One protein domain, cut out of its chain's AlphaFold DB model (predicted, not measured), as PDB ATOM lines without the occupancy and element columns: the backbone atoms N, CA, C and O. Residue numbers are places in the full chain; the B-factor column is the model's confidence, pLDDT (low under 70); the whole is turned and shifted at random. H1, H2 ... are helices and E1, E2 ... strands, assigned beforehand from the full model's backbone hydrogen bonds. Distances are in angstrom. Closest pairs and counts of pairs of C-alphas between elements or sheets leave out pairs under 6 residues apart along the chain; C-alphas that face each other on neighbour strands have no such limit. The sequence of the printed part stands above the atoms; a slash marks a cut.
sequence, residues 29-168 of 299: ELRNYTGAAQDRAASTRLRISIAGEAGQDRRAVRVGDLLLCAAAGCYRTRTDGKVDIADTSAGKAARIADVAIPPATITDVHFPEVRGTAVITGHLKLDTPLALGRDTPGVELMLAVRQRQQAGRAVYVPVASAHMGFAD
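This is residues 29 to 168 of the 299 residues of an uncharacterized protein of Massilia sp (UniProt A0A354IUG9). This is a sandwich, two sheets face to face: the sheet E6 E1 E10 E11 E8 is curled like part of a barrel, and the flatter though twisted sheet E4 E3 E7 E9 faces it. A ribbon of two strands, E2 and E5, packs between the curled sheet's edge strands E8 and E6, while the short helix H1 sits at one end of the longest axis and the turn of the E10 and E11 hairpin at the other. The printed part has 140 residues with one named helix and eleven named strands, in the order H1 and then E1 to E11; the five-stranded sheet is mixed, the other two are antiparallel, and the class is mostly strand. The whole is compact, with a radius of gyration of the C-alphas of 14.7 A and spans of 47 by 32 by 26 A.

Start in the largest sheet with E10, residues 138 to 150, and E11, residues 153 to 166, a hairpin whose N 144 and O 160 are 2.8 A apart, within hydrogen-bond range. E1, residues 44 to 52, is E10's parallel neighbour at 30 degrees; look at N 47 and O 139, 2.8 A. Beyond E1 comes the edge strand E6, residues 94 to 101, antiparallel to it, with N 46 and O 99 at 2.8 A. At the other edge, E8, residues 118 to 120, is parallel to E11, with N 156 and O 119 at 2.8 A. E8 runs on into E9, residues 122 to 132, across a break of 1 residue at 39 degrees, and there the chain changes to the second sheet. E9 is antiparallel to E7, residues 104 to 111, with N 109 and O 124 at 2.8 A. E7 is antiparallel to E3, residues 66 to 70, with N 67 and O 110 at 2.9 A; E3 forms a hairpin with the edge strand E4, residues 73 to 77, with N 68 and O 75 at 2.8 A. The facing parts of the two sheets are 9.6 A centre to centre, with strands at 21 degrees. E9 and E11 have 12 pairs of C-alphas within 8 A, the closest being Gly 122 and Val 157 at 5.5 A. E2, residues 58 to 62, is antiparallel to E5, residues 82 to 85, with N 58 and O 85 at 2.8 A. The closest C-alphas of E2 and E8 are those of Arg 62 and Val 119, 4.6 A; those of E5 and E6 are Ile 85 and Ala 94, 6.8 A. H1, residues 37 to 42, only grazes the five-stranded sheet, and 1 of its 2 O i to N i+4 pairs is within hydrogen-bond range.

Find C-alpha 138 at (-41.561, 8.179, 27.670); from there E10 runs 36.1 A to C-alpha 150. E11 returns over 35.9 A, bending by 59 degrees at residue 160, to C-alpha 166 at (-45.240, 10.789, 30.437). E1 measures 26.2 A and E6 19.7 A. E9 spans 23.0 A and bends by 85 degrees at residue 128; E7 spans 18.9 A and bends by 70 degrees at residue 107. For H1, look at C-alpha 37 at (-37.590, 7.740, 14.089).

The two C-alphas farthest apart are those of Ala 37 and Ala 151, 47.9 A. The printed part has no cut, and no link is long. Look before H1 for residues 31 to 32, a short antiparallel pairing with residues 99 to 100 of E6. The mean pLDDT of the printed part is 93.0; residues 37 to 38 are under 70.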
ATOM      1  N   GLU A  29     -23.809   0.234  26.570       95.75
ATOM      2  CA  GLU A  29     -23.828   1.701  26.560       95.75
ATOM      3  C   GLU A  29     -25.118   2.225  25.909       95.75
ATOM      4  O   GLU A  29     -25.426   1.911  24.756       95.75
ATOM      5  N   LEU A  30     -25.859   3.050  26.647       95.12
ATOM      6  CA  LEU A  30     -27.037   3.756  26.163       95.12
ATOM      7  C   LEU A  30     -26.634   5.042  25.451       95.12
ATOM      8  O   LEU A  30     -25.647   5.700  25.789       95.12
ATOM      9  N   ARG A  31     -27.439   5.412  24.460       93.56
ATOM     10  CA  ARG A  31     -27.303   6.675  23.735       93.56
ATOM     11  C   ARG A  31     -28.313   7.678  24.272       93.56
ATOM     12  O   ARG A  31     -29.395   7.297  24.723       93.56
ATOM     13  N   ASN A  32     -27.972   8.958  24.174       93.12
ATOM     14  CA  ASN A  32     -28.913  10.032  24.465       93.12
ATOM     15  C   ASN A  32     -30.123   9.922  23.533       93.12
ATOM     16  O   ASN A  32     -29.965   9.630  22.346       93.12
ATOM     17  N   TYR A  33     -31.315  10.169  24.067       90.44
ATOM     18  CA  TYR A  33     -32.534  10.157  23.273       90.44
ATOM     19  C   TYR A  33     -32.575  11.389  22.365       90.44
ATOM     20  O   TYR A  33     -32.522  12.523  22.846       90.44
ATOM     21  N   THR A  34     -32.690  11.179  21.053       86.81
ATOM     22  CA  THR A  34     -32.695  12.274  20.063       86.81
ATOM     23  C   THR A  34     -34.082  12.568  19.499       86.81
ATOM     24  O   THR A  34     -34.291  13.601  18.868       86.81
ATOM     25  N   GLY A  35     -35.047  11.667  19.715       82.88
ATOM     26  CA  GLY A  35     -36.364  11.742  19.083       82.88
ATOM     27  C   GLY A  35     -36.349  11.380  17.596       82.88
ATOM     28  O   GLY A  35     -37.352  11.590  16.914       82.88
ATOM     29  N   ALA A  36     -35.247  10.832  17.073       81.56
ATOM     30  CA  ALA A  36     -35.206  10.286  15.722       81.56
ATOM     31  C   ALA A  36     -36.173   9.095  15.582       81.56
ATOM     32  O   ALA A  36     -36.457   8.382  16.545       81.56
ATOM     33  N   ALA A  37     -36.664   8.844  14.363       69.81
ATOM     34  CA  ALA A  37     -37.590   7.740  14.089       69.81
ATOM     35  C   ALA A  37     -37.038   6.371  14.535       69.81
ATOM     36  O   ALA A  37     -37.790   5.521  15.005       69.81
ATOM     37  N   GLN A  38     -35.719   6.186  14.444       68.06
ATOM     38  CA  GLN A  38     -35.037   4.970  14.878       68.06
ATOM     39  C   GLN A  38     -35.100   4.759  16.399       68.06
ATOM     40  O   GLN A  38     -35.322   3.632  16.836       68.06
ATOM     41  N   ASP A  39     -34.983   5.829  17.195       74.62
ATOM     42  CA  ASP A  39     -35.137   5.752  18.654       74.62
ATOM     43  C   ASP A  39     -36.575   5.338  19.000       74.62
ATOM     44  O   ASP A  39     -36.789   4.431  19.803       74.62
ATOM     45  N   ARG A  40     -37.568   5.932  18.325       71.75
ATOM     46  CA  ARG A  40     -38.995   5.668  18.581       71.75
ATOM     47  C   ARG A  40     -39.444   4.246  18.233       71.75
ATOM     48  O   ARG A  40     -40.392   3.759  18.829       71.75
ATOM     49  N   ALA A  41     -38.799   3.590  17.268       72.69
ATOM     50  CA  ALA A  41     -39.219   2.267  16.799       72.69
ATOM     51  C   ALA A  41     -38.662   1.100  17.638       72.69
ATOM     52  O   ALA A  41     -39.230   0.007  17.629       72.69
ATOM     53  N   ALA A  42     -37.532   1.299  18.325       80.12
ATOM     54  CA  ALA A  42     -36.780   0.215  18.967       80.12
ATOM     55  C   ALA A  42     -36.482   0.441  20.458       80.12
ATOM     56  O   ALA A  42     -35.938  -0.457  21.107       80.12
ATOM     57  N   SER A  43     -36.815   1.611  21.006       89.56
ATOM     58  CA  SER A  43     -36.479   1.978  22.379       89.56
ATOM     59  C   SER A  43     -37.559   2.831  23.034       89.56
ATOM     60  O   SER A  43     -38.336   3.507  22.365       89.56
ATOM     61  N   THR A  44     -37.571   2.817  24.359       91.75
ATOM     62  CA  THR A  44     -38.353   3.736  25.182       91.75
ATOM     63  C   THR A  44     -37.464   4.919  25.561       91.75
ATOM     64  O   THR A  44     -36.279   4.748  25.860       91.75
ATOM     65  N   ARG A  45     -38.025   6.129  25.592       94.06
ATOM     66  CA  ARG A  45     -37.341   7.280  26.192       94.06
ATOM     67  C   ARG A  45     -37.341   7.132  27.709       94.06
ATOM     68  O   ARG A  45     -38.411   7.056  28.303       94.06
ATOM     69  N   LEU A  46     -36.171   7.166  28.333       96.12
ATOM     70  CA  LEU A  46     -36.016   7.182  29.783       96.12
ATOM     71  C   LEU A  46     -35.317   8.469  30.216       96.12
ATOM     72  O   LEU A  46     -34.146   8.694  29.908       96.12
ATOM     73  N   ARG A  47     -36.033   9.301  30.971       96.62
ATOM     74  CA  ARG A  47     -35.463  10.435  31.699       96.62
ATOM     75  C   ARG A  47     -35.162  10.016  33.124       96.62
ATOM     76  O   ARG A  47     -35.953   9.311  33.746       96.62
ATOM     77  N   ILE A  48     -34.014  10.443  33.627       98.00
ATOM     78  CA  ILE A  48     -33.584  10.133  34.985       98.00
ATOM     79  C   ILE A  48     -33.318  11.443  35.695       98.00
ATOM     80  O   ILE A  48     -32.482  12.235  35.252       98.00
ATOM     81  N   SER A  49     -34.007  11.637  36.809       98.12
ATOM     82  CA  SER A  49     -33.877  12.819  37.644       98.12
ATOM     83  C   SER A  49     -33.558  12.449  39.078       98.12
ATOM     84  O   SER A  49     -33.842  11.348  39.549       98.12
ATOM     85  N   ILE A  50     -32.969  13.394  39.794       98.06
ATOM     86  CA  ILE A  50     -32.614  13.243  41.195       98.06
ATOM     87  C   ILE A  50     -33.150  14.405  42.019       98.06
ATOM     88  O   ILE A  50     -33.243  15.539  41.544       98.06
ATOM     89  N   ALA A  51     -33.484  14.122  43.269       98.19
ATOM     90  CA  ALA A  51     -33.879  15.138  44.234       98.19
ATOM     91  C   ALA A  51     -33.293  14.816  45.609       98.19
ATOM     92  O   ALA A  51     -33.220  13.651  46.002       98.19
ATOM     93  N   GLY A  52     -32.862  15.850  46.325       97.25
ATOM     94  CA  GLY A  52     -32.417  15.737  47.711       97.25
ATOM     95  C   GLY A  52     -33.598  15.721  48.675       97.25
ATOM     96  O   GLY A  52     -34.682  16.212  48.363       97.25
ATOM     97  N   GLU A  53     -33.398  15.185  49.873       94.00
ATOM     98  CA  GLU A  53     -34.358  15.408  50.956       94.00
ATOM     99  C   GLU A  53     -34.321  16.862  51.454       94.00
ATOM    100  O   GLU A  53     -33.374  17.608  51.195       94.00
ATOM    101  N   ALA A  54     -35.354  17.251  52.206       91.06
ATOM    102  CA  ALA A  54     -35.504  18.601  52.743       91.06
ATOM    103  C   ALA A  54     -34.217  19.113  53.421       91.06
ATOM    104  O   ALA A  54     -33.677  18.468  54.323       91.06
ATOM    105  N   GLY A  55     -33.755  20.296  53.005       89.69
ATOM    106  CA  GLY A  55     -32.594  20.970  53.596       89.69
ATOM    107  C   GLY A  55     -31.227  20.406  53.188       89.69
ATOM    108  O   GLY A  55     -30.230  20.752  53.816       89.69
ATOM    109  N   GLN A  56     -31.158  19.550  52.162       91.75
ATOM    110  CA  GLN A  56     -29.903  18.960  51.665       91.75
ATOM    111  C   GLN A  56     -29.417  19.578  50.346       91.75
ATOM    112  O   GLN A  56     -28.609  18.976  49.629       91.75
ATOM    113  N   ASP A  57     -29.906  20.780  50.040       92.44
ATOM    114  CA  ASP A  57     -29.591  21.502  48.817       92.44
ATOM    115  C   ASP A  57     -28.085  21.733  48.684       92.44
ATOM    116  O   ASP A  57     -27.408  22.222  49.596       92.44
ATOM    117  N   ARG A  58     -27.541  21.397  47.516       95.12
ATOM    118  CA  ARG A  58     -26.124  21.575  47.223       95.12
ATOM    119  C   ARG A  58     -25.871  21.688  45.738       95.12
ATOM    120  O   ARG A  58     -26.335  20.879  44.944       95.12
ATOM    121  N   ARG A  59     -25.035  22.655  45.376       95.94
ATOM    122  CA  ARG A  59     -24.635  22.873  43.988       95.94
ATOM    123  C   ARG A  59     -23.441  22.025  43.580       95.94
ATOM    124  O   ARG A  59     -22.587  21.697  44.410       95.94
ATOM    125  N   ALA A  60     -23.355  21.753  42.281       94.88
ATOM    126  CA  ALA A  60     -22.211  21.129  41.624       94.88
ATOM    127  C   ALA A  60     -21.769  19.794  42.258       94.88
ATOM    128  O   ALA A  60     -20.569  19.505  42.349       94.88
ATOM    129  N   VAL A  61     -22.731  18.972  42.686       96.75
ATOM    130  CA  VAL A  61     -22.474  17.606  43.154       96.75
ATOM    131  C   VAL A  61     -22.066  16.763  41.954       96.75
ATOM    132  O   VAL A  61     -22.726  16.785  40.918       96.75
ATOM    133  N   ARG A  62     -20.946  16.045  42.062       96.75
ATOM    134  CA  ARG A  62     -20.465  15.192  40.973       96.75
ATOM    135  C   ARG A  62     -21.303  13.926  40.876       96.75
ATOM    136  O   ARG A  62     -21.534  13.250  41.878       96.75
ATOM    137  N   VAL A  63     -21.672  13.583  39.655       96.38
ATOM    138  CA  VAL A  63     -22.378  12.352  39.314       96.38
ATOM    139  C   VAL A  63     -21.581  11.643  38.223       96.38
ATOM    140  O   VAL A  63     -21.064  12.281  37.311       96.38
ATOM    141  N   GLY A  64     -21.365  10.343  38.390       94.81
ATOM    142  CA  GLY A  64     -20.642   9.527  37.417       94.81
ATOM    143  C   GLY A  64     -21.575   8.999  36.347       94.81
ATOM    144  O   GLY A  64     -22.702   9.468  36.199       94.81
ATOM    145  N   ASP A  65     -21.127   7.966  35.647       95.19
ATOM    146  CA  ASP A  65     -22.051   7.136  34.885       95.19
ATOM    147  C   ASP A  65     -23.060   6.473  35.833       95.19
ATOM    148  O   ASP A  65     -22.821   6.325  37.031       95.19
ATOM    149  N   LEU A  66     -24.192   6.051  35.292       96.62
ATOM    150  CA  LEU A  66     -25.229   5.333  36.016       96.62
ATOM    151  C   LEU A  66     -25.424   3.970  35.357       96.62
ATOM    152  O   LEU A  66     -25.474   3.873  34.128       96.62
ATOM    153  N   LEU A  67     -25.538   2.917  36.163       97.75
ATOM    154  CA  LEU A  67     -25.893   1.586  35.682       97.75
ATOM    155  C   LEU A  67     -27.348   1.287  36.033       97.75
ATOM    156  O   LEU A  67     -27.738   1.366  37.197       97.75
ATOM    157  N   LEU A  68     -28.127   0.923  35.023       97.88
ATOM    158  CA  LEU A  68     -29.508   0.465  35.134       97.88
ATOM    159  C   LEU A  68     -29.508  -1.040  34.903       97.88
ATOM    160  O   LEU A  68     -29.206  -1.488  33.798       97.88
ATOM    161  N   CYS A  69     -29.795  -1.829  35.927       97.25
ATOM    162  CA  CYS A  69     -29.657  -3.278  35.861       97.25
ATOM    163  C   CYS A  69     -31.019  -3.970  35.799       97.25
ATOM    164  O   CYS A  69     -31.939  -3.651  36.552       97.25
ATOM    165  N   ALA A  70     -31.113  -4.922  34.877       95.31
ATOM    166  CA  ALA A  70     -32.190  -5.883  34.716       95.31
ATOM    167  C   ALA A  70     -31.652  -7.297  34.982       95.31
ATOM    168  O   ALA A  70     -30.441  -7.516  35.031       95.31
ATOM    169  N   ALA A  71     -32.543  -8.288  35.065       90.56
ATOM    170  CA  ALA A  71     -32.144  -9.685  35.260       90.56
ATOM    171  C   ALA A  71     -31.171 -10.204  34.178       90.56
ATOM    172  O   ALA A  71     -30.302 -11.017  34.471       90.56
ATOM    173  N   ALA A  72     -31.306  -9.724  32.935       87.31
ATOM    174  CA  ALA A  72     -30.486 -10.156  31.801       87.31
ATOM    175  C   ALA A  72     -29.145  -9.405  31.662       87.31
ATOM    176  O   ALA A  72     -28.320  -9.782  30.833       87.31
ATOM    177  N   GLY A  73     -28.922  -8.333  32.428       93.25
ATOM    178  CA  GLY A  73     -27.719  -7.510  32.325       93.25
ATOM    179  C   GLY A  73     -27.957  -6.046  32.683       93.25
ATOM    180  O   GLY A  73     -29.063  -5.645  33.045       93.25
ATOM    181  N   CYS A  74     -26.903  -5.238  32.574       96.12
ATOM    182  CA  CYS A  74     -26.954  -3.818  32.905       96.12
ATOM    183  C   CYS A  74     -26.753  -2.930  31.676       96.12
ATOM    184  O   CYS A  74     -26.016  -3.259  30.746       96.12
ATOM    185  N   TYR A  75     -27.359  -1.755  31.730       97.19
ATOM    186  CA  TYR A  75     -27.197  -0.677  30.773       97.19
ATOM    187  C   TYR A  75     -26.429   0.459  31.434       97.19
ATOM    188  O   TYR A  75     -26.728   0.822  32.571       97.19
ATOM    189  N   ARG A  76     -25.443   1.028  30.745       97.31
ATOM    190  CA  ARG A  76     -24.709   2.200  31.224       97.31
ATOM    191  C   ARG A  76     -25.241   3.446  30.543       97.31
ATOM    192  O   ARG A  76     -25.254   3.513  29.321       97.31
ATOM    193  N   THR A  77     -25.627   4.446  31.323       96.19
ATOM    194  CA  THR A  77     -25.885   5.794  30.816       96.19
ATOM    195  C   THR A  77     -24.839   6.751  31.346       96.19
ATOM    196  O   THR A  77     -24.500   6.734  32.531       96.19
ATOM    197  N   ARG A  78     -24.351   7.618  30.462       94.44
ATOM    198  CA  ARG A  78     -23.554   8.773  30.870       94.44
ATOM    199  C   ARG A  78     -24.479   9.827  31.460       94.44
ATOM    200  O   ARG A  78     -25.648   9.909  31.081       94.44
ATOM    201  N   THR A  79     -23.953  10.606  32.389       93.12
ATOM    202  CA  THR A  79     -24.654  11.756  32.963       93.12
ATOM    203  C   THR A  79     -23.936  13.043  32.582       93.12
ATOM    204  O   THR A  79     -22.816  13.017  32.066       93.12
ATOM    205  N   ASP A  80     -24.545  14.184  32.897       84.69
ATOM    206  CA  ASP A  80     -23.946  15.507  32.673       84.69
ATOM    207  C   ASP A  80     -22.725  15.792  33.586       84.69
ATOM    208  O   ASP A  80     -22.112  16.860  33.529       84.69
ATOM    209  N   GLY A  81     -22.338  14.847  34.455       91.75
ATOM    210  CA  GLY A  81     -21.118  14.885  35.269       91.75
ATOM    211  C   GLY A  81     -21.215  15.720  36.551       91.75
ATOM    212  O   GLY A  81     -20.538  15.432  37.548       91.75
ATOM    213  N   LYS A  82     -22.063  16.752  36.564       95.44
ATOM    214  CA  LYS A  82     -22.400  17.553  37.749       95.44
ATOM    215  C   LYS A  82     -23.871  17.930  37.751       95.44
ATOM    216  O   LYS A  82     -24.463  18.146  36.703       95.44
ATOM    217  N   VAL A  83     -24.422  18.074  38.946       96.75
ATOM    218  CA  VAL A  83     -25.832  18.382  39.153       96.75
ATOM    219  C   VAL A  83     -26.022  19.192  40.430       96.75
ATOM    220  O   VAL A  83     -25.300  19.012  41.415       96.75
ATOM    221  N   ASP A  84     -26.989  20.101  40.401       96.94
ATOM    222  CA  ASP A  84     -27.454  20.800  41.591       96.94
ATOM    223  C   ASP A  84     -28.529  19.943  42.262       96.94
ATOM    224  O   ASP A  84     -29.594  19.692  41.697       96.94
ATOM    225  N   ILE A  85     -28.228  19.464  43.466       96.44
ATOM    226  CA  ILE A  85     -29.185  18.763  44.311       96.44
ATOM    227  C   ILE A  85     -30.071  19.811  44.961       96.44
ATOM    228  O   ILE A  85     -29.581  20.685  45.673       96.44
ATOM    229  N   ALA A  86     -31.368  19.696  44.724       96.81
ATOM    230  CA  ALA A  86     -32.401  20.440  45.421       96.81
ATOM    231  C   ALA A  86     -33.524  19.476  45.805       96.81
ATOM    232  O   ALA A  86     -33.664  18.401  45.204       96.81
ATOM    233  N   ASP A  87     -34.315  19.849  46.802       96.31
ATOM    234  CA  ASP A  87     -35.546  19.133  47.112       96.31
ATOM    235  C   ASP A  87     -36.669  19.387  46.088       96.31
ATOM    236  O   ASP A  87     -36.547  20.170  45.142       96.31
ATOM    237  N   THR A  88     -37.809  18.715  46.270       98.06
ATOM    238  CA  THR A  88     -38.964  18.839  45.366       98.06
ATOM    239  C   THR A  88     -39.932  19.960  45.755       98.06
ATOM    240  O   THR A  88     -41.116  19.913  45.396       98.06
ATOM    241  N   SER A  89     -39.489  20.978  46.499       97.69
ATOM    242  CA  SER A  89     -40.357  22.073  46.956       97.69
ATOM    243  C   SER A  89     -40.993  22.854  45.805       97.69
ATOM    244  O   SER A  89     -42.140  23.283  45.918       97.69
ATOM    245  N   ALA A  90     -40.316  22.965  44.659       97.19
ATOM    246  CA  ALA A  90     -40.847  23.578  43.436       97.19
ATOM    247  C   ALA A  90     -41.583  22.588  42.504       97.19
ATOM    248  O   ALA A  90     -42.022  22.968  41.418       97.19
ATOM    249  N   GLY A  91     -41.718  21.318  42.901       97.56
ATOM    250  CA  GLY A  91     -42.326  20.259  42.086       97.56
ATOM    251  C   GLY A  91     -41.436  19.735  40.959       97.56
ATOM    252  O   GLY A  91     -41.925  19.081  40.040       97.56
ATOM    253  N   LYS A  92     -40.135  20.022  41.000       97.38
ATOM    254  CA  LYS A  92     -39.153  19.583  40.005       97.38
ATOM    255  C   LYS A  92     -38.040  18.788  40.682       97.38
ATOM    256  O   LYS A  92     -37.743  19.020  41.849       97.38
ATOM    257  N   ALA A  93     -37.460  17.868  39.926       97.44
ATOM    258  CA  ALA A  93     -36.225  17.168  40.243       97.44
ATOM    259  C   ALA A  93     -35.178  17.535  39.178       97.44
ATOM    260  O   ALA A  93     -35.532  17.957  38.072       97.44
ATOM    261  N   ALA A  94     -33.895  17.418  39.512       97.25
ATOM    262  CA  ALA A  94     -32.809  17.746  38.600       97.25
ATOM    263  C   ALA A  94     -32.547  16.569  37.655       97.25
ATOM    264  O   ALA A  94     -32.159  15.490  38.100       97.25
ATOM    265  N   ARG A  95     -32.747  16.772  36.352       96.81
ATOM    266  CA  ARG A  95     -32.470  15.750  35.337       96.81
ATOM    267  C   ARG A  95     -30.963  15.529  35.203       96.81
ATOM    268  O   ARG A  95     -30.219  16.496  35.093       96.81
ATOM    269  N   ILE A  96     -30.543  14.267  35.178       97.31
ATOM    270  CA  ILE A  96     -29.138  13.851  35.021       97.31
ATOM    271  C   ILE A  96     -28.886  12.989  33.784       97.31
ATOM    272  O   ILE A  96     -27.729  12.806  33.413       97.31
ATOM    273  N   ALA A  97     -29.939  12.440  33.170       97.06
ATOM    274  CA  ALA A  97     -29.861  11.700  31.914       97.06
ATOM    275  C   ALA A  97     -31.202  11.741  31.153       97.06
ATOM    276  O   ALA A  97     -32.271  11.855  31.757       97.06
ATOM    277  N   ASP A  98     -31.139  11.629  29.824       95.75
ATOM    278  CA  ASP A  98     -32.281  11.480  28.908       95.75
ATOM    279  C   ASP A  98     -31.844  10.538  27.775       95.75
ATOM    280  O   ASP A  98     -31.101  10.937  26.875       95.75
ATOM    281  N   VAL A  99     -32.211   9.258  27.868       95.56
ATOM    282  CA  VAL A  99     -31.636   8.174  27.054       95.56
ATOM    283  C   VAL A  99     -32.676   7.322  26.347       95.56
ATOM    284  O   VAL A  99     -33.816   7.190  26.786       95.56
ATOM    285  N   ALA A 100     -32.251   6.727  25.238       94.62
ATOM    286  CA  ALA A 100     -32.966   5.672  24.539       94.62
ATOM    287  C   ALA A 100     -32.572   4.321  25.152       94.62
ATOM    288  O   ALA A 100     -31.404   3.931  25.082       94.62
ATOM    289  N   ILE A 101     -33.526   3.613  25.758       94.12
ATOM    290  CA  ILE A 101     -33.298   2.307  26.391       94.12
ATOM    291  C   ILE A 101     -34.147   1.227  25.703       94.12
ATOM    292  O   ILE A 101     -35.337   1.447  25.468       94.12
ATOM    293  N   PRO A 102     -33.570   0.073  25.315       92.94
ATOM    294  CA  PRO A 102     -34.353  -1.013  24.730       92.94
ATOM    295  C   PRO A 102     -35.334  -1.599  25.759       92.94
ATOM    296  O   PRO A 102     -35.169  -1.372  26.960       92.94
ATOM    297  N   PRO A 103     -36.325  -2.393  25.313       93.19
ATOM    298  CA  PRO A 103     -37.256  -3.041  26.222       93.19
ATOM    299  C   PRO A 103     -36.534  -3.854  27.299       93.19
ATOM    300  O   PRO A 103     -35.718  -4.726  26.990       93.19
ATOM    301  N   ALA A 104     -36.824  -3.547  28.557       94.62
ATOM    302  CA  ALA A 104     -36.163  -4.131  29.715       94.62
ATOM    303  C   ALA A 104     -37.025  -3.964  30.970       94.62
ATOM    304  O   ALA A 104     -37.890  -3.094  31.043       94.62
ATOM    305  N   THR A 105     -36.757  -4.769  31.995       96.81
ATOM    306  CA  THR A 105     -37.304  -4.554  33.340       96.81
ATOM    307  C   THR A 105     -36.161  -4.228  34.281       96.81
ATOM    308  O   THR A 105     -35.418  -5.119  34.690       96.81
ATOM    309  N   ILE A 106     -36.004  -2.944  34.590       97.88
ATOM    310  CA  ILE A 106     -34.956  -2.457  35.485       97.88
ATOM    311  C   ILE A 106     -35.388  -2.716  36.924       97.88
ATOM    312  O   ILE A 106     -36.488  -2.343  37.332       97.88
ATOM    313  N   THR A 107     -34.522  -3.357  37.695       98.06
ATOM    314  CA  THR A 107     -34.744  -3.673  39.111       98.06
ATOM    315  C   THR A 107     -33.810  -2.895  40.021       98.06
ATOM    316  O   THR A 107     -34.154  -2.650  41.174       98.06
ATOM    317  N   ASP A 108     -32.656  -2.474  39.508       98.12
ATOM    318  CA  ASP A 108     -31.592  -1.885  40.309       98.12
ATOM    319  C   ASP A 108     -30.934  -0.717  39.578       98.12
ATOM    320  O   ASP A 108     -30.780  -0.709  38.353       98.12
ATOM    321  N   VAL A 109     -30.512   0.270  40.361       98.19
ATOM    322  CA  VAL A 109     -29.779   1.443  39.904       98.19
ATOM    323  C   VAL A 109     -28.492   1.547  40.707       98.19
ATOM    324  O   VAL A 109     -28.522   1.592  41.938       98.19
ATOM    325  N   HIS A 110     -27.355   1.605  40.020       97.81
ATOM    326  CA  HIS A 110     -26.047   1.762  40.652       97.81
ATOM    327  C   HIS A 110     -25.380   3.051  40.195       97.81
ATOM    328  O   HIS A 110     -25.238   3.300  38.997       97.81
ATOM    329  N   PHE A 111     -24.904   3.818  41.166       96.81
ATOM    330  CA  PHE A 111     -23.987   4.931  40.991       96.81
ATOM    331  C   PHE A 111     -22.586   4.435  41.370       96.81
ATOM    332  O   PHE A 111     -22.293   4.314  42.563       96.81
ATOM    333  N   PRO A 112     -21.726   4.101  40.392       94.44
ATOM    334  CA  PRO A 112     -20.343   3.738  40.655       94.44
ATOM    335  C   PRO A 112     -19.605   4.869  41.372       94.44
ATOM    336  O   PRO A 112     -19.975   6.041  41.280       94.44
ATOM    337  N   GLU A 113     -18.525   4.523  42.067       90.88
ATOM    338  CA  GLU A 113     -17.748   5.519  42.793       90.88
ATOM    339  C   GLU A 113     -17.116   6.562  41.867       90.88
ATOM    340  O   GLU A 113     -16.525   6.253  40.832       90.88
ATOM    341  N   VAL A 114     -17.175   7.820  42.305       92.50
ATOM    342  CA  VAL A 114     -16.561   8.955  41.615       92.50
ATOM    343  C   VAL A 114     -15.703   9.747  42.592       92.50
ATOM    344  O   VAL A 114     -16.003   9.885  43.782       92.50
ATOM    345  N   ARG A 115     -14.607  10.314  42.088       91.12
ATOM    346  CA  ARG A 115     -13.741  11.210  42.863       91.12
ATOM    347  C   ARG A 115     -14.374  12.601  42.991       91.12
ATOM    348  O   ARG A 115     -14.874  13.151  42.010       91.12
ATOM    349  N   GLY A 116     -14.291  13.203  44.180       90.50
ATOM    350  CA  GLY A 116     -14.757  14.574  44.427       90.50
ATOM    351  C   GLY A 116     -15.152  14.852  45.877       90.50
ATOM    352  O   GLY A 116     -15.352  13.933  46.658       90.50
ATOM    353  N   THR A 117     -15.294  16.118  46.255       91.06
ATOM    354  CA  THR A 117     -15.670  16.522  47.628       91.06
ATOM    355  C   THR A 117     -17.171  16.399  47.914       91.06
ATOM    356  O   THR A 117     -17.564  16.231  49.068       91.06
ATOM    357  N   ALA A 118     -17.995  16.447  46.865       95.25
ATOM    358  CA  ALA A 118     -19.426  16.173  46.886       95.25
ATOM    359  C   ALA A 118     -19.763  15.234  45.729       95.25
ATOM    360  O   ALA A 118     -19.501  15.583  44.574       95.25
ATOM    361  N   VAL A 119     -20.279  14.047  46.031       96.38
ATOM    362  CA  VAL A 119     -20.495  12.990  45.032       96.38
ATOM    363  C   VAL A 119     -21.807  12.257  45.274       96.38
ATOM    364  O   VAL A 119     -22.256  12.176  46.417       96.38
ATOM    365  N   ILE A 120     -22.373  11.686  44.215       96.69
ATOM    366  CA  ILE A 120     -23.429  10.673  44.295       96.69
ATOM    367  C   ILE A 120     -22.794   9.300  44.072       96.69
ATOM    368  O   ILE A 120     -22.051   9.118  43.110       96.69
ATOM    369  N   THR A 121     -23.059   8.350  44.964       96.06
ATOM    370  CA  THR A 121     -22.604   6.955  44.847       96.06
ATOM    371  C   THR A 121     -23.569   6.028  45.579       96.06
ATOM    372  O   THR A 121     -24.359   6.465  46.418       96.06
ATOM    373  N   GLY A 122     -23.500   4.739  45.278       96.19
ATOM    374  CA  GLY A 122     -24.238   3.699  45.972       96.19
ATOM    375  C   GLY A 122     -25.168   2.933  45.049       96.19
ATOM    376  O   GLY A 122     -25.049   2.953  43.827       96.19
ATOM    377  N   HIS A 123     -26.096   2.218  45.663       97.06
ATOM    378  CA  HIS A 123     -27.007   1.309  44.991       97.06
ATOM    379  C   HIS A 123     -28.407   1.501  45.547       97.06
ATOM    380  O   HIS A 123     -28.581   1.726  46.744       97.06
ATOM    381  N   LEU A 124     -29.389   1.415  44.659       98.00
ATOM    382  CA  LEU A 124     -30.794   1.383  45.005       98.00
ATOM    383  C   LEU A 124     -31.471   0.259  44.234       98.00
ATOM    384  O   LEU A 124     -31.528   0.287  43.004       98.00
ATOM    385  N   LYS A 125     -32.049  -0.684  44.970       98.06
ATOM    386  CA  LYS A 125     -33.063  -1.581  44.428       98.06
ATOM    387  C   LYS A 125     -34.383  -0.823  44.335       98.06
ATOM    388  O   LYS A 125     -34.797  -0.195  45.307       98.06
ATOM    389  N   LEU A 126     -35.028  -0.862  43.175       97.38
ATOM    390  CA  LEU A 126     -36.310  -0.202  42.964       97.38
ATOM    391  C   LEU A 126     -37.408  -0.943  43.731       97.38
ATOM    392  O   LEU A 126     -37.557  -2.158  43.590       97.38
ATOM    393  N   ASP A 127     -38.215  -0.202  44.493       92.44
ATOM    394  CA  ASP A 127     -39.359  -0.764  45.227       92.44
ATOM    395  C   ASP A 127     -40.374  -1.412  44.278       92.44
ATOM    396  O   ASP A 127     -41.033  -2.396  44.604       92.44
ATOM    397  N   THR A 128     -40.511  -0.846  43.079       93.75
ATOM    398  CA  THR A 128     -41.303  -1.402  41.985       93.75
ATOM    399  C   THR A 128     -40.427  -1.448  40.740       93.75
ATOM    400  O   THR A 128     -39.982  -0.382  40.301       93.75
ATOM    401  N   PRO A 129     -40.190  -2.636  40.151       96.56
ATOM    402  CA  PRO A 129     -39.422  -2.750  38.921       96.56
ATOM    403  C   PRO A 129     -39.964  -1.826  37.829       96.56
ATOM    404  O   PRO A 129     -41.176  -1.697  37.644       96.56
ATOM    405  N   LEU A 130     -39.057  -1.179  37.109       96.56
ATOM    406  CA  LEU A 130     -39.384  -0.296  36.002       96.56
ATOM    407  C   LEU A 130     -39.433  -1.124  34.715       96.56
ATOM    408  O   LEU A 130     -38.400  -1.461  34.136       96.56
ATOM    409  N   ALA A 131     -40.644  -1.475  34.290       94.62
ATOM    410  CA  ALA A 131     -40.881  -2.152  33.023       94.62
ATOM    411  C   ALA A 131     -40.935  -1.134  31.873       94.62
ATOM    412  O   ALA A 131     -41.753  -0.216  31.882       94.62
ATOM    413  N   LEU A 132     -40.064  -1.318  30.886       93.25
ATOM    414  CA  LEU A 132     -39.939  -0.495  29.687       93.25
ATOM    415  C   LEU A 132     -40.257  -1.383  28.486       93.25
ATOM    416  O   LEU A 132     -39.568  -2.375  28.240       93.25
ATOM    417  N   GLY A 133     -41.330  -1.063  27.773       86.88
ATOM    418  CA  GLY A 133     -41.785  -1.768  26.581       86.88
ATOM    419  C   GLY A 133     -41.753  -0.873  25.344       86.88
ATOM    420  O   GLY A 133     -41.621   0.346  25.436       86.88
ATOM    421  N   ARG A 134     -41.908  -1.484  24.164       76.88
ATOM    422  CA  ARG A 134     -41.905  -0.755  22.881       76.88
ATOM    423  C   ARG A 134     -43.031   0.273  22.779       76.88
ATOM    424  O   ARG A 134     -42.815   1.349  22.246       76.88
ATOM    425  N   ASP A 135     -44.185  -0.053  23.351       79.12
ATOM    426  CA  ASP A 135     -45.374   0.804  23.328       79.12
ATOM    427  C   ASP A 135     -45.494   1.674  24.587       79.12
ATOM    428  O   ASP A 135     -46.507   2.339  24.808       79.12
ATOM    429  N   THR A 136     -44.484   1.652  25.461       77.00
ATOM    430  CA  THR A 136     -44.489   2.495  26.652       77.00
ATOM    431  C   THR A 136     -44.231   3.941  26.223       77.00
ATOM    432  O   THR A 136     -43.260   4.189  25.501       77.00
ATOM    433  N   PRO A 137     -45.053   4.913  26.667       82.25
ATOM    434  CA  PRO A 137     -44.711   6.321  26.503       82.25
ATOM    435  C   PRO A 137     -43.363   6.616  27.183       82.25
ATOM    436  O   PRO A 137     -42.829   5.777  27.911       82.25
ATOM    437  N   GLY A 138     -42.788   7.802  26.963       91.56
ATOM    438  CA  GLY A 138     -41.561   8.179  27.670       91.56
ATOM    439  C   GLY A 138     -41.723   7.984  29.180       91.56
ATOM    440  O   GLY A 138     -42.803   8.211  29.713       91.56
ATOM    441  N   VAL A 139     -40.692   7.521  29.881       95.75
ATOM    442  CA  VAL A 139     -40.754   7.277  31.328       95.75
ATOM    443  C   VAL A 139     -39.771   8.176  32.052       95.75
ATOM    444  O   VAL A 139     -38.625   8.330  31.635       95.75
ATOM    445  N   GLU A 140     -40.223   8.781  33.143       97.38
ATOM    446  CA  GLU A 140     -39.373   9.486  34.093       97.38
ATOM    447  C   GLU A 140     -39.095   8.558  35.275       97.38
ATOM    448  O   GLU A 140     -40.027   8.016  35.870       97.38
ATOM    449  N   LEU A 141     -37.821   8.397  35.628       98.25
ATOM    450  CA  LEU A 141     -37.356   7.757  36.852       98.25
ATOM    451  C   LEU A 141     -36.734   8.825  37.751       98.25
ATOM    452  O   LEU A 141     -35.656   9.344  37.472       98.25
ATOM    453  N   MET A 142     -37.393   9.122  38.864       98.31
ATOM    454  CA  MET A 142     -36.859   9.987  39.907       98.31
ATOM    455  C   MET A 142     -36.195   9.145  40.994       98.31
ATOM    456  O   MET A 142     -36.788   8.195  41.508       98.31
ATOM    457  N   LEU A 143     -34.997   9.549  41.403       98.44
ATOM    458  CA  LEU A 143     -34.245   8.955  42.502       98.44
ATOM    459  C   LEU A 143     -34.094   9.988  43.622       98.44
ATOM    460  O   LEU A 143     -33.506  11.055  43.435       98.44
ATOM    461  N   ALA A 144     -34.621   9.675  44.800       98.19
ATOM    462  CA  ALA A 144     -34.379  10.474  45.991       98.19
ATOM    463  C   ALA A 144     -32.994  10.134  46.540       98.19
ATOM    464  O   ALA A 144     -32.675   8.955  46.720       98.19
ATOM    465  N   VAL A 145     -32.186  11.147  46.837       98.12
ATOM    466  CA  VAL A 145     -30.864  10.978  47.438       98.12
ATOM    467  C   VAL A 145     -30.808  11.616  48.820       98.12
ATOM    468  O   VAL A 145     -31.370  12.683  49.056       98.12
ATOM    469  N   ARG A 146     -30.092  10.962  49.734       97.12
ATOM    470  CA  ARG A 146     -29.832  11.459  51.084       97.12
ATOM    471  C   ARG A 146     -28.345  11.701  51.269       97.12
ATOM    472  O   ARG A 146     -27.529  10.820  50.996       97.12
ATOM    473  N   GLN A 147     -27.993  12.868  51.789       95.69
ATOM    474  CA  GLN A 147     -26.625  13.171  52.178       95.69
ATOM    475  C   GLN A 147     -26.217  12.345  53.404       95.69
ATOM    476  O   GLN A 147     -26.882  12.333  54.439       95.69
ATOM    477  N   ARG A 148     -25.064  11.696  53.300       92.94
ATOM    478  CA  ARG A 148     -24.300  11.106  54.394       92.94
ATOM    479  C   ARG A 148     -22.954  11.812  54.471       92.94
ATOM    480  O   ARG A 148     -22.352  12.154  53.451       92.94
ATOM    481  N   GLN A 149     -22.486  12.054  55.689       83.38
ATOM    482  CA  GLN A 149     -21.124  12.526  55.904       83.38
ATOM    483  C   GLN A 149     -20.202  11.313  55.958       83.38
ATOM    484  O   GLN A 149     -20.406  10.422  56.781       83.38
ATOM    485  N   GLN A 150     -19.195  11.275  55.089       86.00
ATOM    486  CA  GLN A 150     -18.207  10.201  55.074       86.00
ATOM    487  C   GLN A 150     -16.814  10.804  54.924       86.00
ATOM    488  O   GLN A 150     -16.502  11.408  53.900       86.00
ATOM    489  N   ALA A 151     -15.982  10.653  55.961       80.25
ATOM    490  CA  ALA A 151     -14.597  11.135  55.979       80.25
ATOM    491  C   ALA A 151     -14.445  12.609  55.522       80.25
ATOM    492  O   ALA A 151     -13.596  12.930  54.693       80.25
ATOM    493  N   GLY A 152     -15.319  13.503  56.006       80.88
ATOM    494  CA  GLY A 152     -15.303  14.934  55.657       80.88
ATOM    495  C   GLY A 152     -15.807  15.278  54.246       80.88
ATOM    496  O   GLY A 152     -15.761  16.440  53.844       80.88
ATOM    497  N   ARG A 153     -16.301  14.294  53.483       89.00
ATOM    498  CA  ARG A 153     -16.926  14.472  52.164       89.00
ATOM    499  C   ARG A 153     -18.442  14.356  52.285       89.00
ATOM    500  O   ARG A 153     -18.954  13.535  53.048       89.00
ATOM    501  N   ALA A 154     -19.155  15.134  51.472       92.75
ATOM    502  CA  ALA A 154     -20.592  14.955  51.316       92.75
ATOM    503  C   ALA A 154     -20.860  13.865  50.283       92.75
ATOM    504  O   ALA A 154     -20.530  14.008  49.104       92.75
ATOM    505  N   VAL A 155     -21.452  12.773  50.743       95.69
ATOM    506  CA  VAL A 155     -21.771  11.618  49.915       95.69
ATOM    507  C   VAL A 155     -23.281  11.478  49.859       95.69
ATOM    508  O   VAL A 155     -23.920  11.222  50.870       95.69
ATOM    509  N   TYR A 156     -23.860  11.659  48.681       97.38
ATOM    510  CA  TYR A 156     -25.281  11.448  48.449       97.38
ATOM    511  C   TYR A 156     -25.495  10.001  48.030       97.38
ATOM    512  O   TYR A 156     -24.880   9.535  47.070       97.38
ATOM    513  N   VAL A 157     -26.363   9.299  48.751       96.94
ATOM    514  CA  VAL A 157     -26.740   7.919  48.435       96.94
ATOM    515  C   VAL A 157     -28.204   7.871  48.018       96.94
ATOM    516  O   VAL A 157     -29.015   8.571  48.632       96.94
ATOM    517  N   PRO A 158     -28.574   7.084  46.998       97.69
ATOM    518  CA  PRO A 158     -29.974   6.918  46.638       97.69
ATOM    519  C   PRO A 158     -30.711   6.151  47.747       97.69
ATOM    520  O   PRO A 158     -30.180   5.195  48.311       97.69
ATOM    521  N   VAL A 159     -31.915   6.600  48.099       97.56
ATOM    522  CA  VAL A 159     -32.701   6.052  49.224       97.56
ATOM    523  C   VAL A 159     -34.135   5.690  48.863       97.56
ATOM    524  O   VAL A 159     -34.745   4.896  49.570       97.56
ATOM    525  N   ALA A 160     -34.680   6.263  47.794       97.56
ATOM    526  CA  ALA A 160     -36.009   5.933  47.298       97.56
ATOM    527  C   ALA A 160     -36.088   6.214  45.799       97.56
ATOM    528  O   ALA A 160     -35.265   6.947  45.243       97.56
ATOM    529  N   SER A 161     -37.103   5.656  45.150       98.12
ATOM    530  CA  SER A 161     -37.378   5.904  43.738       98.12
ATOM    531  C   SER A 161     -38.865   6.108  43.496       98.12
ATOM    532  O   SER A 161     -39.705   5.665  44.277       98.12
ATOM    533  N   ALA A 162     -39.181   6.781  42.400       98.06
ATOM    534  CA  ALA A 162     -40.512   6.815  41.823       98.06
ATOM    535  C   ALA A 162     -40.375   6.853  40.306       98.06
ATOM    536  O   ALA A 162     -39.437   7.456  39.789       98.06
ATOM    537  N   HIS A 163     -41.311   6.243  39.590       97.31
ATOM    538  CA  HIS A 163     -41.355   6.335  38.137       97.31
ATOM    539  C   HIS A 163     -42.772   6.588  37.637       97.31
ATOM    540  O   HIS A 163     -43.752   6.303  38.331       97.31
ATOM    541  N   MET A 164     -42.867   7.216  36.467       95.81
ATOM    542  CA  MET A 164     -44.136   7.555  35.829       95.81
ATOM    543  C   MET A 164     -43.963   7.699  34.319       95.81
ATOM    544  O   MET A 164     -43.020   8.343  33.854       95.81
ATOM    545  N   GLY A 165     -44.902   7.126  33.566       93.31
ATOM    546  CA  GLY A 165     -45.026   7.374  32.135       93.31
ATOM    547  C   GLY A 165     -45.504   8.801  31.862       93.31
ATOM    548  O   GLY A 165     -46.373   9.333  32.556       93.31
ATOM    549  N   PHE A 166     -44.947   9.427  30.839       90.62
ATOM    550  CA  PHE A 166     -45.240  10.789  30.437       90.62
ATOM    551  C   PHE A 166     -45.399  10.886  28.923       90.62
ATOM    552  O   PHE A 166     -44.694  10.240  28.148       90.62
ATOM    553  N   ALA A 167     -46.329  11.738  28.513       81.06
ATOM    554  CA  ALA A 167     -46.433  12.206  27.142       81.06
ATOM    555  C   ALA A 167     -45.676  13.537  27.010       81.06
ATOM    556  O   ALA A 167     -45.473  14.243  28.001       81.06
ATOM    557  N   ASP A 168     -45.215  13.886  25.809       72.81
ATOM    558  CA  ASP A 168     -44.405  15.098  25.613       72.81
ATOM    559  C   ASP A 168     -45.173  16.400  25.941       72.81
ATOM    560  O   ASP A 168     -44.546  17.417  26.232       72.81
TER     561      ASP A 168